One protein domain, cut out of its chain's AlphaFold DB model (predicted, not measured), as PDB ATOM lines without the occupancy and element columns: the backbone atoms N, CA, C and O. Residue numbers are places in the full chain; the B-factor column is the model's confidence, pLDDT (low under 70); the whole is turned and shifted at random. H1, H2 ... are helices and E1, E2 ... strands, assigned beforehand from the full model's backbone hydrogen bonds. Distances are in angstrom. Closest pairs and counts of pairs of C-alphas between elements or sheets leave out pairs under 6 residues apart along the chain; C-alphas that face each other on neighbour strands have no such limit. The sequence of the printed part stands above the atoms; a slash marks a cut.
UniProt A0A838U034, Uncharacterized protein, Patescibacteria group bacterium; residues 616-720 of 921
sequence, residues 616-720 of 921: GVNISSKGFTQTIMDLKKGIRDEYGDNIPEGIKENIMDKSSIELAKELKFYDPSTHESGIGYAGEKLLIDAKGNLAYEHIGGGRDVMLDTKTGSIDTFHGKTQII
ATOM      1  N   GLY A 616     108.864  89.427 168.985       95.50
ATOM      2  CA  GLY A 616     109.971  89.244 169.924       95.50
ATOM      3  C   GLY A 616     110.024  87.854 170.541       95.50
ATOM      4  O   GLY A 616     108.994  87.227 170.776       95.50
ATOM      5  N   VAL A 617     111.237  87.391 170.838       97.31
ATOM      6  CA  VAL A 617     111.501  86.136 171.549       97.31
ATOM      7  C   VAL A 617     112.441  86.382 172.722       97.31
ATOM      8  O   VAL A 617     113.362  87.197 172.639       97.31
ATOM      9  N   ASN A 618     112.212  85.678 173.828       96.56
ATOM     10  CA  ASN A 618     113.124  85.710 174.971       96.56
ATOM     11  C   ASN A 618     114.453  85.045 174.595       96.56
ATOM     12  O   ASN A 618     114.457  84.070 173.837       96.56
ATOM     13  N   ILE A 619     115.567  85.539 175.143       94.69
ATOM     14  CA  ILE A 619     116.871  84.909 174.920       94.69
ATOM     15  C   ILE A 619     116.848  83.468 175.444       94.69
ATOM     16  O   ILE A 619     116.482  83.198 176.589       94.69
ATOM     17  N   SER A 620     117.225  82.528 174.580       92.81
ATOM     18  CA  SER A 620     117.297  81.107 174.904       92.81
ATOM     19  C   SER A 620     118.499  80.817 175.801       92.81
ATOM     20  O   SER A 620     119.604  81.290 175.535       92.81
ATOM     21  N   SER A 621     118.332  79.930 176.785       88.38
ATOM     22  CA  SER A 621     119.454  79.369 177.555       88.38
ATOM     23  C   SER A 621     120.439  78.572 176.688       88.38
ATOM     24  O   SER A 621     121.554  78.300 177.114       88.38
ATOM     25  N   LYS A 622     120.049  78.225 175.454       89.06
ATOM     26  CA  LYS A 622     120.912  77.593 174.444       89.06
ATOM     27  C   LYS A 622     121.703  78.608 173.600       89.06
ATOM     28  O   LYS A 622     122.367  78.216 172.644       89.06
ATOM     29  N   GLY A 623     121.600  79.900 173.916       92.62
ATOM     30  CA  GLY A 623     122.335  80.994 173.285       92.62
ATOM     31  C   GLY A 623     121.627  81.689 172.119       92.62
ATOM     32  O   GLY A 623     120.529  81.331 171.675       92.62
ATOM     33  N   PHE A 624     122.274  82.739 171.619       95.56
ATOM     34  CA  PHE A 624     121.780  83.592 170.537       95.56
ATOM     35  C   PHE A 624     121.507  82.872 169.215       95.56
ATOM     36  O   PHE A 624     120.547  83.227 168.537       95.56
ATOM     37  N   THR A 625     122.266  81.836 168.847       95.38
ATOM     38  CA  THR A 625     121.992  81.078 167.610       95.38
ATOM     39  C   THR A 625     120.601  80.435 167.637       95.38
ATOM     40  O   THR A 625     119.859  80.511 166.653       95.38
ATOM     41  N   GLN A 626     120.226  79.835 168.774       96.44
ATOM     42  CA  GLN A 626     118.889  79.275 168.981       96.44
ATOM     43  C   GLN A 626     117.841  80.390 169.043       96.44
ATOM     44  O   GLN A 626     116.815  80.300 168.377       96.44
ATOM     45  N   THR A 627     118.145  81.473 169.758       97.06
ATOM     46  CA  THR A 627     117.266  82.647 169.867       97.06
ATOM     47  C   THR A 627     116.923  83.238 168.492       97.06
ATOM     48  O   THR A 627     115.763  83.516 168.211       97.06
ATOM     49  N   ILE A 628     117.898  83.372 167.589       97.88
ATOM     50  CA  ILE A 628     117.677  83.848 166.214       97.88
ATOM     51  C   ILE A 628     116.802  82.866 165.429       97.88
ATOM     52  O   ILE A 628     115.951  83.284 164.645       97.88
ATOM     53  N   MET A 629     116.985  81.557 165.618       97.25
ATOM     54  CA  MET A 629     116.128  80.556 164.979       97.25
ATOM     55  C   MET A 629     114.675  80.666 165.460       97.25
ATOM     56  O   MET A 629     113.759  80.625 164.636       97.25
ATOM     57  N   ASP A 630     114.472  80.863 166.762       97.50
ATOM     58  CA  ASP A 630     113.149  81.053 167.359       97.50
ATOM     59  C   ASP A 630     112.512  82.369 166.888       97.50
ATOM     60  O   ASP A 630     111.333  82.386 166.535       97.50
ATOM     61  N   LEU A 631     113.300  83.444 166.757       98.06
ATOM     62  CA  LEU A 631     112.839  84.712 166.189       98.06
ATOM     63  C   LEU A 631     112.362  84.539 164.744       98.06
ATOM     64  O   LEU A 631     111.275  84.987 164.393       98.06
ATOM     65  N   LYS A 632     113.136  83.846 163.901       98.19
ATOM     66  CA  LYS A 632     112.742  83.567 162.509       98.19
ATOM     67  C   LYS A 632     111.461  82.758 162.421       98.19
ATOM     68  O   LYS A 632     110.683  82.954 161.490       98.19
ATOM     69  N   LYS A 633     111.247  81.837 163.361       97.38
ATOM     70  CA  LYS A 633     109.986  81.110 163.467       97.38
ATOM     71  C   LYS A 633     108.844  82.077 163.800       97.38
ATOM     72  O   LYS A 633     107.873  82.095 163.055       97.38
ATOM     73  N   GLY A 634     109.015  82.941 164.802       97.00
ATOM     74  CA  GLY A 634     108.036  83.980 165.145       97.00
ATOM     75  C   GLY A 634     107.702  84.911 163.973       97.00
ATOM     76  O   GLY A 634     106.538  85.218 163.748       97.00
ATOM     77  N   ILE A 635     108.699  85.296 163.165       97.06
ATOM     78  CA  ILE A 635     108.480  86.104 161.955       97.06
ATOM     79  C   ILE A 635     107.625  85.335 160.935       97.06
ATOM     80  O   ILE A 635     106.702  85.901 160.361       97.06
ATOM     81  N   ARG A 636     107.879  84.043 160.700       97.06
ATOM     82  CA  ARG A 636     107.030  83.252 159.784       97.06
ATOM     83  C   ARG A 636     105.611  83.092 160.312       97.06
ATOM     84  O   ARG A 636     104.680  83.126 159.518       97.06
ATOM     85  N   ASP A 637     105.464  82.909 161.620       95.94
ATOM     86  CA  ASP A 637     104.163  82.709 162.253       95.94
ATOM     87  C   ASP A 637     103.304  83.990 162.169       95.94
ATOM     88  O   ASP A 637     102.112  83.896 161.884       95.94
ATOM     89  N   GLU A 638     103.907  85.175 162.327       95.81
ATOM     90  CA  GLU A 638     103.203  86.468 162.253       95.81
ATOM     91  C   GLU A 638     102.939  86.934 160.809       95.81
ATOM     92  O   GLU A 638     101.843  87.385 160.480       95.81
ATOM     93  N   TYR A 639     103.935  86.830 159.920       93.44
ATOM     94  CA  TYR A 639     103.860  87.399 158.566       93.44
ATOM     95  C   TYR A 639     103.413  86.396 157.490       93.44
ATOM     96  O   TYR A 639     103.029  86.802 156.387       93.44
ATOM     97  N   GLY A 640     103.473  85.090 157.765       94.06
ATOM     98  CA  GLY A 640     103.245  84.046 156.767       94.06
ATOM     99  C   GLY A 640     104.195  84.180 155.574       94.06
ATOM    100  O   GLY A 640     105.409  84.313 155.737       94.06
ATOM    101  N   ASP A 641     103.637  84.184 154.360       93.31
ATOM    102  CA  ASP A 641     104.398  84.375 153.116       93.31
ATOM    103  C   ASP A 641     104.690  85.860 152.797       93.31
ATOM    104  O   ASP A 641     105.489  86.156 151.908       93.31
ATOM    105  N   ASN A 642     104.083  86.806 153.528       95.44
ATOM    106  CA  ASN A 642     104.142  88.248 153.256       95.44
ATOM    107  C   ASN A 642     105.184  88.975 154.127       95.44
ATOM    108  O   ASN A 642     104.912  90.032 154.698       95.44
ATOM    109  N   ILE A 643     106.384  88.405 154.252       96.00
ATOM    110  CA  ILE A 643     107.479  88.997 155.034       96.00
ATOM    111  C   ILE A 643     108.016  90.247 154.307       96.00
ATOM    112  O   ILE A 643     108.364  90.136 153.128       96.00
ATOM    113  N   PRO A 644     108.136  91.416 154.978       95.25
ATOM    114  CA  PRO A 644     108.732  92.616 154.390       95.25
ATOM    115  C   PRO A 644     110.117  92.343 153.796       95.25
ATOM    116  O   PRO A 644     110.938  91.670 154.418       95.25
ATOM    117  N   GLU A 645     110.394  92.894 152.612       94.94
ATOM    118  CA  GLU A 645     111.585  92.562 151.814       94.94
ATOM    119  C   GLU A 645     112.899  92.759 152.588       94.94
ATOM    120  O   GLU A 645     113.726  91.852 152.619       94.94
ATOM    121  N   GLY A 646     113.030  93.857 153.342       94.06
ATOM    122  CA  GLY A 646     114.213  94.111 154.175       94.06
ATOM    123  C   GLY A 646     114.416  93.098 155.312       94.06
ATOM    124  O   GLY A 646     115.554  92.760 155.632       94.06
ATOM    125  N   ILE A 647     113.335  92.569 155.902       96.31
ATOM    126  CA  ILE A 647     113.407  91.493 156.909       96.31
ATOM    127  C   ILE A 647     113.764  90.172 156.221       96.31
ATOM    128  O   ILE A 647     114.560  89.386 156.735       96.31
ATOM    129  N   LYS A 648     113.191  89.915 155.043       96.56
ATOM    130  CA  LYS A 648     113.449  88.691 154.291       96.56
ATOM    131  C   LYS A 648     114.925  88.581 153.892       96.56
ATOM    132  O   LYS A 648     115.573  87.608 154.268       96.56
ATOM    133  N   GLU A 649     115.456  89.606 153.233       96.25
ATOM    134  CA  GLU A 649     116.827  89.629 152.717       96.25
ATOM    135  C   GLU A 649     117.870  89.636 153.847       96.25
ATOM    136  O   GLU A 649     118.800  88.830 153.850       96.25
ATOM    137  N   ASN A 650     117.700  90.504 154.853       97.00
ATOM    138  CA  ASN A 650     118.743  90.708 155.861       97.00
ATOM    139  C   ASN A 650     118.660  89.749 157.055       97.00
ATOM    140  O   ASN A 650     119.664  89.542 157.735       97.00
ATOM    141  N   ILE A 651     117.490  89.155 157.322       97.00
ATOM    142  CA  ILE A 651     117.282  88.275 158.481       97.00
ATOM    143  C   ILE A 651     116.932  86.862 158.026       97.00
ATOM    144  O   ILE A 651     117.613  85.917 158.429       97.00
ATOM    145  N   MET A 652     115.888  86.677 157.216       97.50
ATOM    146  CA  MET A 652     115.360  85.338 156.920       97.50
ATOM    147  C   MET A 652     116.279  84.504 156.029       97.50
ATOM    148  O   MET A 652     116.470  83.322 156.331       97.50
ATOM    149  N   ASP A 653     116.852  85.112 154.990       97.06
ATOM    150  CA  ASP A 653     117.649  84.426 153.968       97.06
ATOM    151  C   ASP A 653     119.071  84.080 154.447       97.06
ATOM    152  O   ASP A 653     119.639  83.071 154.021       97.06
ATOM    153  N   LYS A 654     119.629  84.841 155.401       97.25
ATOM    154  CA  LYS A 654     120.904  84.503 156.061       97.25
ATOM    155  C   LYS A 654     120.751  83.276 156.953       97.25
ATOM    156  O   LYS A 654     119.677  83.026 157.499       97.25
ATOM    157  N   SER A 655     121.810  82.507 157.202       97.12
ATOM    158  CA  SER A 655     121.727  81.444 158.223       97.12
ATOM    159  C   SER A 655     121.707  82.038 159.645       97.12
ATOM    160  O   SER A 655     122.209  83.136 159.869       97.12
ATOM    161  N   SER A 656     121.131  81.342 160.639       97.31
ATOM    162  CA  SER A 656     121.121  81.854 162.028       97.31
ATOM    163  C   SER A 656     122.531  82.035 162.602       97.31
ATOM    164  O   SER A 656     122.757  82.961 163.371       97.31
ATOM    165  N   ILE A 657     123.481  81.182 162.202       94.69
ATOM    166  CA  ILE A 657     124.890  81.260 162.621       94.69
ATOM    167  C   ILE A 657     125.586  82.457 161.965       94.69
ATOM    168  O   ILE A 657     126.346  83.161 162.619       94.69
ATOM    169  N   GLU A 658     125.329  82.700 160.681       96.69
ATOM    170  CA  GLU A 658     125.892  83.841 159.953       96.69
ATOM    171  C   GLU A 658     125.409  85.168 160.535       96.69
ATOM    172  O   GLU A 658     126.233  86.026 160.841       96.69
ATOM    173  N   LEU A 659     124.104  85.285 160.803       96.81
ATOM    174  CA  LEU A 659     123.546  86.464 161.461       96.81
ATOM    175  C   LEU A 659     124.113  86.633 162.882       96.81
ATOM    176  O   LEU A 659     124.502  87.730 163.266       96.81
ATOM    177  N   ALA A 660     124.247  85.545 163.650       96.12
ATOM    178  CA  ALA A 660     124.878  85.593 164.970       96.12
ATOM    179  C   ALA A 660     126.348  86.045 164.901       96.12
ATOM    180  O   ALA A 660     126.802  86.804 165.755       96.12
ATOM    181  N   LYS A 661     127.097  85.605 163.885       95.94
ATOM    182  CA  LYS A 661     128.500  85.981 163.674       95.94
ATOM    183  C   LYS A 661     128.639  87.461 163.314       95.94
ATOM    184  O   LYS A 661     129.504  88.135 163.866       95.94
ATOM    185  N   GLU A 662     127.795  87.962 162.417       96.19
ATOM    186  CA  GLU A 662     127.768  89.378 162.027       96.19
ATOM    187  C   GLU A 662     127.495  90.294 163.227       96.19
ATOM    188  O   GLU A 662     128.182  91.298 163.408       96.19
ATOM    189  N   LEU A 663     126.565  89.895 164.100       96.06
ATOM    190  CA  LEU A 663     126.182  90.648 165.299       96.06
ATOM    191  C   LEU A 663     127.146  90.447 166.486       96.06
ATOM    192  O   LEU A 663     126.924  91.005 167.559       96.06
ATOM    193  N   LYS A 664     128.218  89.653 166.317       95.06
ATOM    194  CA  LYS A 664     129.148  89.207 167.379       95.06
ATOM    195  C   LYS A 664     128.482  88.474 168.550       95.06
ATOM    196  O   LYS A 664     129.013  88.422 169.655       95.06
ATOM    197  N   PHE A 665     127.349  87.835 168.293       94.56
ATOM    198  CA  PHE A 665     126.719  86.902 169.220       94.56
ATOM    199  C   PHE A 665     127.349  85.505 169.202       94.56
ATOM    200  O   PHE A 665     127.041  84.688 170.067       94.56
ATOM    201  N   TYR A 666     128.186  85.200 168.214       93.38
ATOM    202  CA  TYR A 666     128.810  83.894 168.028       93.38
ATOM    203  C   TYR A 666     130.297  84.052 167.722       93.38
ATOM    204  O   TYR A 666     130.658  84.785 166.795       93.38
ATOM    205  N   ASP A 667     131.145  83.344 168.468       89.12
ATOM    206  CA  ASP A 667     132.582  83.307 168.214       89.12
ATOM    207  C   ASP A 667     132.914  82.140 167.263       89.12
ATOM    208  O   ASP A 667     132.777  80.967 167.626       89.12
ATOM    209  N   PRO A 668     133.358  82.419 166.022       85.56
ATOM    210  CA  PRO A 668     133.698  81.374 165.064       85.56
ATOM    211  C   PRO A 668     134.946  80.569 165.451       85.56
ATOM    212  O   PRO A 668     135.145  79.501 164.879       85.56
ATOM    213  N   SER A 669     135.791  81.077 166.356       85.56
ATOM    214  CA  SER A 669     137.023  80.409 166.781       85.56
ATOM    215  C   SER A 669     136.767  79.344 167.846       85.56
ATOM    216  O   SER A 669     137.303  78.241 167.743       85.56
ATOM    217  N   THR A 670     135.896  79.631 168.817       85.19
ATOM    218  CA  THR A 670     135.524  78.679 169.875       85.19
ATOM    219  C   THR A 670     134.275  77.865 169.534       85.19
ATOM    220  O   THR A 670     134.009  76.838 170.154       85.19
ATOM    221  N   HIS A 671     133.534  78.276 168.499       83.06
ATOM    222  CA  HIS A 671     132.217  77.757 168.134       83.06
ATOM    223  C   HIS A 671     131.140  77.947 169.210       83.06
ATOM    224  O   HIS A 671     130.130  77.236 169.203       83.06
ATOM    225  N   GLU A 672     131.319  78.917 170.100       83.00
ATOM    226  CA  GLU A 672     130.389  79.184 171.191       83.00
ATOM    227  C   GLU A 672     129.436  80.323 170.828       83.00
ATOM    228  O   GLU A 672     129.811  81.345 170.247       83.00
ATOM    229  N   SER A 673     128.164  80.133 171.174       87.00
ATOM    230  CA  SER A 673     127.168  81.196 171.117       87.00
ATOM    231  C   SER A 673     127.183  81.929 172.448       87.00
ATOM    232  O   SER A 673     127.041  81.308 173.498       87.00
ATOM    233  N   GLY A 674     127.269  83.251 172.402       87.50
ATOM    234  CA  GLY A 674     126.984  84.084 173.554       87.50
ATOM    235  C   GLY A 674     125.576  83.833 174.088       87.50
ATOM    236  O   GLY A 674     124.680  83.372 173.361       87.50
ATOM    237  N   ILE A 675     125.397  84.155 175.364       87.00
ATOM    238  CA  ILE A 675     124.134  84.031 176.082       87.00
ATOM    239  C   ILE A 675     123.843  85.377 176.745       87.00
ATOM    240  O   ILE A 675     124.730  85.970 177.362       87.00
ATOM    241  N   GLY A 676     122.621  85.869 176.548       87.19
ATOM    242  CA  GLY A 676     122.075  87.034 177.247       87.19
ATOM    243  C   GLY A 676     121.474  86.647 178.598       87.19
ATOM    244  O   GLY A 676     121.261  85.469 178.892       87.19
ATOM    245  N   TYR A 677     121.188  87.632 179.436       89.06
ATOM    246  CA  TYR A 677     120.561  87.415 180.731       89.06
ATOM    247  C   TYR A 677     119.088  87.003 180.587       89.06
ATOM    248  O   TYR A 677     118.382  87.390 179.653       89.06
ATOM    249  N   ALA A 678     118.596  86.217 181.546       89.12
ATOM    250  CA  ALA A 678     117.189  85.839 181.594       89.12
ATOM    251  C   ALA A 678     116.295  87.089 181.712       89.12
ATOM    252  O   ALA A 678     116.486  87.911 182.604       89.12
ATOM    253  N   GLY A 679     115.307  87.211 180.822       91.06
ATOM    254  CA  GLY A 679     114.411  88.371 180.735       91.06
ATOM    255  C   GLY A 679     114.747  89.341 179.600       91.06
ATOM    256  O   GLY A 679     113.888  90.136 179.229       91.06
ATOM    257  N   GLU A 680     115.939  89.236 179.009       95.31
ATOM    258  CA  GLU A 680     116.289  89.956 177.780       95.31
ATOM    259  C   GLU A 680     115.576  89.336 176.572       95.31
ATOM    260  O   GLU A 680     115.178  88.159 176.587       95.31
ATOM    261  N   LYS A 681     115.401  90.126 175.508       97.38
ATOM    262  CA  LYS A 681     114.704  89.688 174.294       97.38
ATOM    263  C   LYS A 681     115.422  90.120 173.032       97.38
ATOM    264  O   LYS A 681     116.037  91.180 172.974       97.38
ATOM    265  N   LEU A 682     115.259  89.317 171.989       97.75
ATOM    266  CA  LEU A 682     115.586  89.696 170.623       97.75
ATOM    267  C   LEU A 682     114.272  89.890 169.863       97.75
ATOM    268  O   LEU A 682     113.423  88.998 169.873       97.75
ATOM    269  N   LEU A 683     114.079  91.052 169.241       97.75
ATOM    270  CA  LEU A 683     112.809  91.411 168.609       97.75
ATOM    271  C   LEU A 683     112.978  92.176 167.298       97.75
ATOM    272  O   LEU A 683     114.018  92.776 167.044       97.75
ATOM    273  N   ILE A 684     111.937  92.152 166.471       97.75
ATOM    274  CA  ILE A 684     111.744  93.060 165.343       97.75
ATOM    275  C   ILE A 684     110.937  94.254 165.843       97.75
ATOM    276  O   ILE A 684     109.816  94.072 166.320       97.75
ATOM    277  N   ASP A 685     111.509  95.454 165.773       96.62
ATOM    278  CA  ASP A 685     110.842  96.680 166.213       96.62
ATOM    279  C   ASP A 685     109.752  97.129 165.218       96.62
ATOM    280  O   ASP A 685     109.627  96.615 164.103       96.62
ATOM    281  N   ALA A 686     108.967  98.142 165.590       94.69
ATOM    282  CA  ALA A 686     107.908  98.683 164.733       94.69
ATOM    283  C   ALA A 686     108.404  99.293 163.400       94.69
ATOM    284  O   ALA A 686     107.594  99.607 162.526       94.69
ATOM    285  N   LYS A 687     109.717  99.501 163.235       95.31
ATOM    286  CA  LYS A 687     110.343  99.972 161.990       95.31
ATOM    287  C   LYS A 687     110.858  98.815 161.126       95.31
ATOM    288  O   LYS A 687     111.281  99.068 159.997       95.31
ATOM    289  N   GLY A 688     110.785  97.581 161.626       95.69
ATOM    290  CA  GLY A 688     111.281  96.376 160.977       95.69
ATOM    291  C   GLY A 688     112.751  96.075 161.262       95.69
ATOM    292  O   GLY A 688     113.322  95.238 160.567       95.69
ATOM    293  N   ASN A 689     113.382  96.739 162.232       97.69
ATOM    294  CA  ASN A 689     114.783  96.520 162.585       97.69
ATOM    295  C   ASN A 689     114.929  95.398 163.609       97.69
ATOM    296  O   ASN A 689     114.061  95.214 164.459       97.69
ATOM    297  N   LEU A 690     116.061  94.697 163.581       97.69
ATOM    298  CA  LEU A 690     116.414  93.755 164.638       97.69
ATOM    299  C   LEU A 690     116.958  94.533 165.838       97.69
ATOM    300  O   LEU A 690     117.998  95.184 165.737       97.69
ATOM    301  N   ALA A 691     116.275  94.442 166.972       97.62
ATOM    302  CA  ALA A 691     116.649  95.102 168.213       97.62
ATOM    303  C   ALA A 691     116.843  94.094 169.351       97.62
ATOM    304  O   ALA A 691     116.173  93.060 169.428       97.62
ATOM    305  N   TYR A 692     117.764  94.426 170.248       97.19
ATOM    306  CA  TYR A 692     118.000  93.737 171.506       97.19
ATOM    307  C   TYR A 692     117.386  94.545 172.647       97.19
ATOM    308  O   TYR A 692     117.730  95.710 172.831       97.19
ATOM    309  N   GLU A 693     116.467  93.946 173.397       96.69
ATOM    310  CA  GLU A 693     115.804  94.564 174.546       96.69
ATOM    311  C   GLU A 693     116.420  94.030 175.847       96.69
ATOM    312  O   GLU A 693     116.329  92.837 176.151       96.69
ATOM    313  N   HIS A 694     117.043  94.927 176.611       95.00
ATOM    314  CA  HIS A 694     117.644  94.651 177.920       95.00
ATOM    315  C   HIS A 694     116.571  94.512 179.010       95.00
ATOM    316  O   HIS A 694     115.465  95.033 178.872       95.00
ATOM    317  N   ILE A 695     116.918  93.919 180.160       90.50
ATOM    318  CA  ILE A 695     115.998  93.734 181.311       90.50
ATOM    319  C   ILE A 695     115.366  95.064 181.780       90.50
ATOM    320  O   ILE A 695     114.234  95.088 182.256       90.50
ATOM    321  N   GLY A 696     116.071  96.187 181.608       90.81
ATOM    322  CA  GLY A 696     115.581  97.530 181.945       90.81
ATOM    323  C   GLY A 696     114.651  98.176 180.906       90.81
ATOM    324  O   GLY A 696     114.304  99.343 181.066       90.81
ATOM    325  N   GLY A 697     114.292  97.472 179.826       92.81
ATOM    326  CA  GLY A 697     113.481  97.998 178.718       92.81
ATOM    327  C   GLY A 697     114.244  98.889 177.729       92.81
ATOM    328  O   GLY A 697     113.654  99.392 176.775       92.81
ATOM    329  N   GLY A 698     115.551  99.089 177.935       95.94
ATOM    330  CA  GLY A 698     116.423  99.721 176.946       95.94
ATOM    331  C   GLY A 698     116.513  98.856 175.690       95.94
ATOM    332  O   GLY A 698     116.611  97.635 175.798       95.94
ATOM    333  N   ARG A 699     116.467  99.479 174.510       96.31
ATOM    334  CA  ARG A 699     116.530  98.788 173.217       96.31
ATOM    335  C   ARG A 699     117.728  99.277 172.414       96.31
ATOM    336  O   ARG A 699     117.810 100.469 172.126       96.31
ATOM    337  N   ASP A 700     118.569  98.344 171.994       96.06
ATOM    338  CA  ASP A 700     119.700  98.588 171.099       96.06
ATOM    339  C   ASP A 700     119.382  97.999 169.721       96.06
ATOM    340  O   ASP A 700     119.077  96.811 169.599       96.06
ATOM    341  N   VAL A 701     119.415  98.823 168.671       97.38
ATOM    342  CA  VAL A 701     119.160  98.364 167.297       97.38
ATOM    343  C   VAL A 701     120.426  97.710 166.753       97.38
ATOM    344  O   VAL A 701     121.398  98.394 166.462       97.38
ATOM    345  N   MET A 702     120.396  96.389 166.600       97.19
ATOM    346  CA  MET A 702     121.543  95.578 166.180       97.19
ATOM    347  C   MET A 702     121.668  95.497 164.656       97.19
ATOM    348  O   MET A 702     122.767  95.376 164.124       97.19
ATOM    349  N   LEU A 703     120.548  95.546 163.932       97.50
ATOM    350  CA  LEU A 703     120.539  95.562 162.469       97.50
ATOM    351  C   LEU A 703     119.379  96.419 161.962       97.50
ATOM    352  O   LEU A 703     118.208  96.094 162.177       97.50
ATOM    353  N   ASP A 704     119.717  97.483 161.240       97.56
ATOM    354  CA  ASP A 704     118.755  98.294 160.499       97.56
ATOM    355  C   ASP A 704     118.469  97.616 159.150       97.56
ATOM    356  O   ASP A 704     119.341  97.513 158.287       97.56
ATOM    357  N   THR A 705     117.242  97.127 158.957       94.88
ATOM    358  CA  THR A 705     116.888  96.305 157.785       94.88
ATOM    359  C   THR A 705     116.706  97.106 156.500       94.88
ATOM    360  O   THR A 705     116.607  96.511 155.428       94.88
ATOM    361  N   LYS A 706     116.661  98.442 156.578       93.56
ATOM    362  CA  LYS A 706     116.571  99.316 155.400       93.56
ATOM    363  C   LYS A 706     117.950  99.678 154.872       93.56
ATOM    364  O   LYS A 706     118.133  99.775 153.664       93.56
ATOM    365  N   THR A 707     118.897  99.915 155.772       94.88
ATOM    366  CA  THR A 707     120.268 100.315 155.418       94.88
ATOM    367  C   THR A 707     121.240  99.140 155.368       94.88
ATOM    368  O   THR A 707     122.304  99.266 154.768       94.88
ATOM    369  N   GLY A 708     120.900  98.015 156.006       92.56
ATOM    370  CA  GLY A 708     121.811  96.891 156.224       92.56
ATOM    371  C   GLY A 708     122.910  97.190 157.248       92.56
ATOM    372  O   GLY A 708     123.851  96.409 157.375       92.56
ATOM    373  N   SER A 709     122.830  98.322 157.960       96.00
ATOM    374  CA  SER A 709     123.821  98.704 158.965       96.00
ATOM    375  C   SER A 709     123.719  97.791 160.181       96.00
ATOM    376  O   SER A 709     122.638  97.631 160.748       96.00
ATOM    377  N   ILE A 710     124.854  97.228 160.589       96.25
ATOM    378  CA  ILE A 710     124.976  96.331 161.739       96.25
ATOM    379  C   ILE A 710     125.665  97.082 162.876       96.25
ATOM    380  O   ILE A 710     126.761  97.610 162.680       96.25
ATOM    381  N   ASP A 711     125.040  97.092 164.049       95.19
ATOM    382  CA  ASP A 711     125.695  97.443 165.305       95.19
ATOM    383  C   ASP A 711     126.050  96.159 166.057       95.19
ATOM    384  O   ASP A 711     125.270  95.203 166.112       95.19
ATOM    385  N   THR A 712     127.273  96.092 166.574       91.12
ATOM    386  CA  THR A 712     127.773  94.848 167.163       91.12
ATOM    387  C   THR A 712     127.417  94.771 168.631       91.12
ATOM    388  O   THR A 712     127.547  95.753 169.354       91.12
ATOM    389  N   PHE A 713     127.050  93.585 169.112       87.38
ATOM    390  CA  PHE A 713     126.774  93.414 170.528       87.38
ATOM    391  C   PHE A 713     128.031  93.684 171.370       87.38
ATOM    392  O   PHE A 713     129.065  93.033 171.205       87.38
ATOM    393  N   HIS A 714     127.929  94.651 172.281       76.75
ATOM    394  CA  HIS A 714     129.016  95.069 173.174       76.75
ATOM    395  C   HIS A 714     128.886  94.512 174.602       76.75
ATOM    396  O   HIS A 714     129.738  94.785 175.451       76.75
ATOM    397  N   GLY A 715     127.833  93.738 174.889       69.00
ATOM    398  CA  GLY A 715     127.645  93.109 176.194       69.00
ATOM    399  C   GLY A 715     128.657  91.990 176.457       69.00
ATOM    400  O   GLY A 715     129.172  91.359 175.535       69.00
ATOM    401  N   LYS A 716     128.940  91.720 177.738       61.25
ATOM    402  CA  LYS A 716     129.736  90.549 178.131       61.25
ATOM    403  C   LYS A 716     128.906  89.294 177.885       61.25
ATOM    404  O   LYS A 716     127.999  88.996 178.655       61.25
ATOM    405  N   THR A 717     129.218  88.557 176.829       57.47
ATOM    406  CA  THR A 717     128.670  87.221 176.614       57.47
ATOM    407  C   THR A 717     129.213  86.289 177.696       57.47
ATOM    408  O   THR A 717     130.425  86.134 177.848       57.47
ATOM    409  N   GLN A 718     128.329  85.670 178.483       56.53
ATOM    410  CA  GLN A 718     128.737  84.494 179.245       56.53
ATOM    411  C   GLN A 718     128.855  83.344 178.254       56.53
ATOM    412  O   GLN A 718     127.884  82.958 177.603       56.53
ATOM    413  N   ILE A 719     130.075  82.852 178.101       50.53
ATOM    414  CA  ILE A 719     130.353  81.645 177.344       50.53
ATOM    415  C   ILE A 719     129.922  80.479 178.231       50.53
ATOM    416  O   ILE A 719     130.553  80.217 179.255       50.53
ATOM    417  N   ILE A 720     128.824  79.812 177.875       46.00
ATOM    418  CA  ILE A 720     128.402  78.580 178.544       46.00
ATOM    419  C   ILE A 720     128.482  77.458 177.521       46.00
ATOM    420  O   ILE A 720     127.855  77.508 176.461       46.00
TER     421      ILE A 720
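AT A GLANCE: This is residues 616 to 720 of the 921 residues of an uncharacterized protein of Patescibacteria group bacterium (UniProt A0A838U034). One long helix, H1, packs slantwise over the E1 and E3 part of a small twisted sheet, with the short helix H3 packed on the first part of H1 and E2 off the sheet. H2 only grazes the sheet, and a tail without named elements, residues 704 to 720, returns to pair briefly with E2. The printed part has 105 residues, with three named helices and five strands in the order E1 H1 H2 H3 E2 E3 E4 E5; the sheet runs E1 E3 E4 E5, antiparallel. The class is mixed, helices and strands, with 51 residues in named elements, under half; the whole is compact, radius of gyration of the C-alphas 12.7 A, spans 36 by 30 by 24 A.

IN THESE COORDINATES: Find C-alpha 616 at (109.971, 89.244, 169.924), where E1, residues 616 to 618, begins. H1, residues 624 to 639, runs 21.9 A from (121.780, 83.592, 170.537). Then come H2, 645 to 652, H3, 656 to 662, E2, 672 to 675, E3, 681 to 684, E4, 690 to 693, and E5, 699 to 703, 11.9 A long, ending at (120.539, 95.562, 162.469).

HOW THE PARTS SIT: E3, E4 and E5 form a meander, each strand the antiparallel neighbour of the one before; look for N 617 and O 682 at 2.9 A between E1 and E3, N 683 and O 691 at 2.9 A between E3 and E4, and N 692 and O 700 at 2.8 A between E4 and E5. H1 is on one face, making two layers, helix over sheet, at a height over the sheet of 7.5 A. With residues 624 to 629 alone it touches H3, closest C-alphas Thr 625 and Ser 656, 5.7 A. In H1, H2 and H3 every O i to N i+4 pair is within hydrogen-bond range.

THE WHOLE: The printed part has no cut and no long link; pLDDT is under 70 at residues 715 to 720.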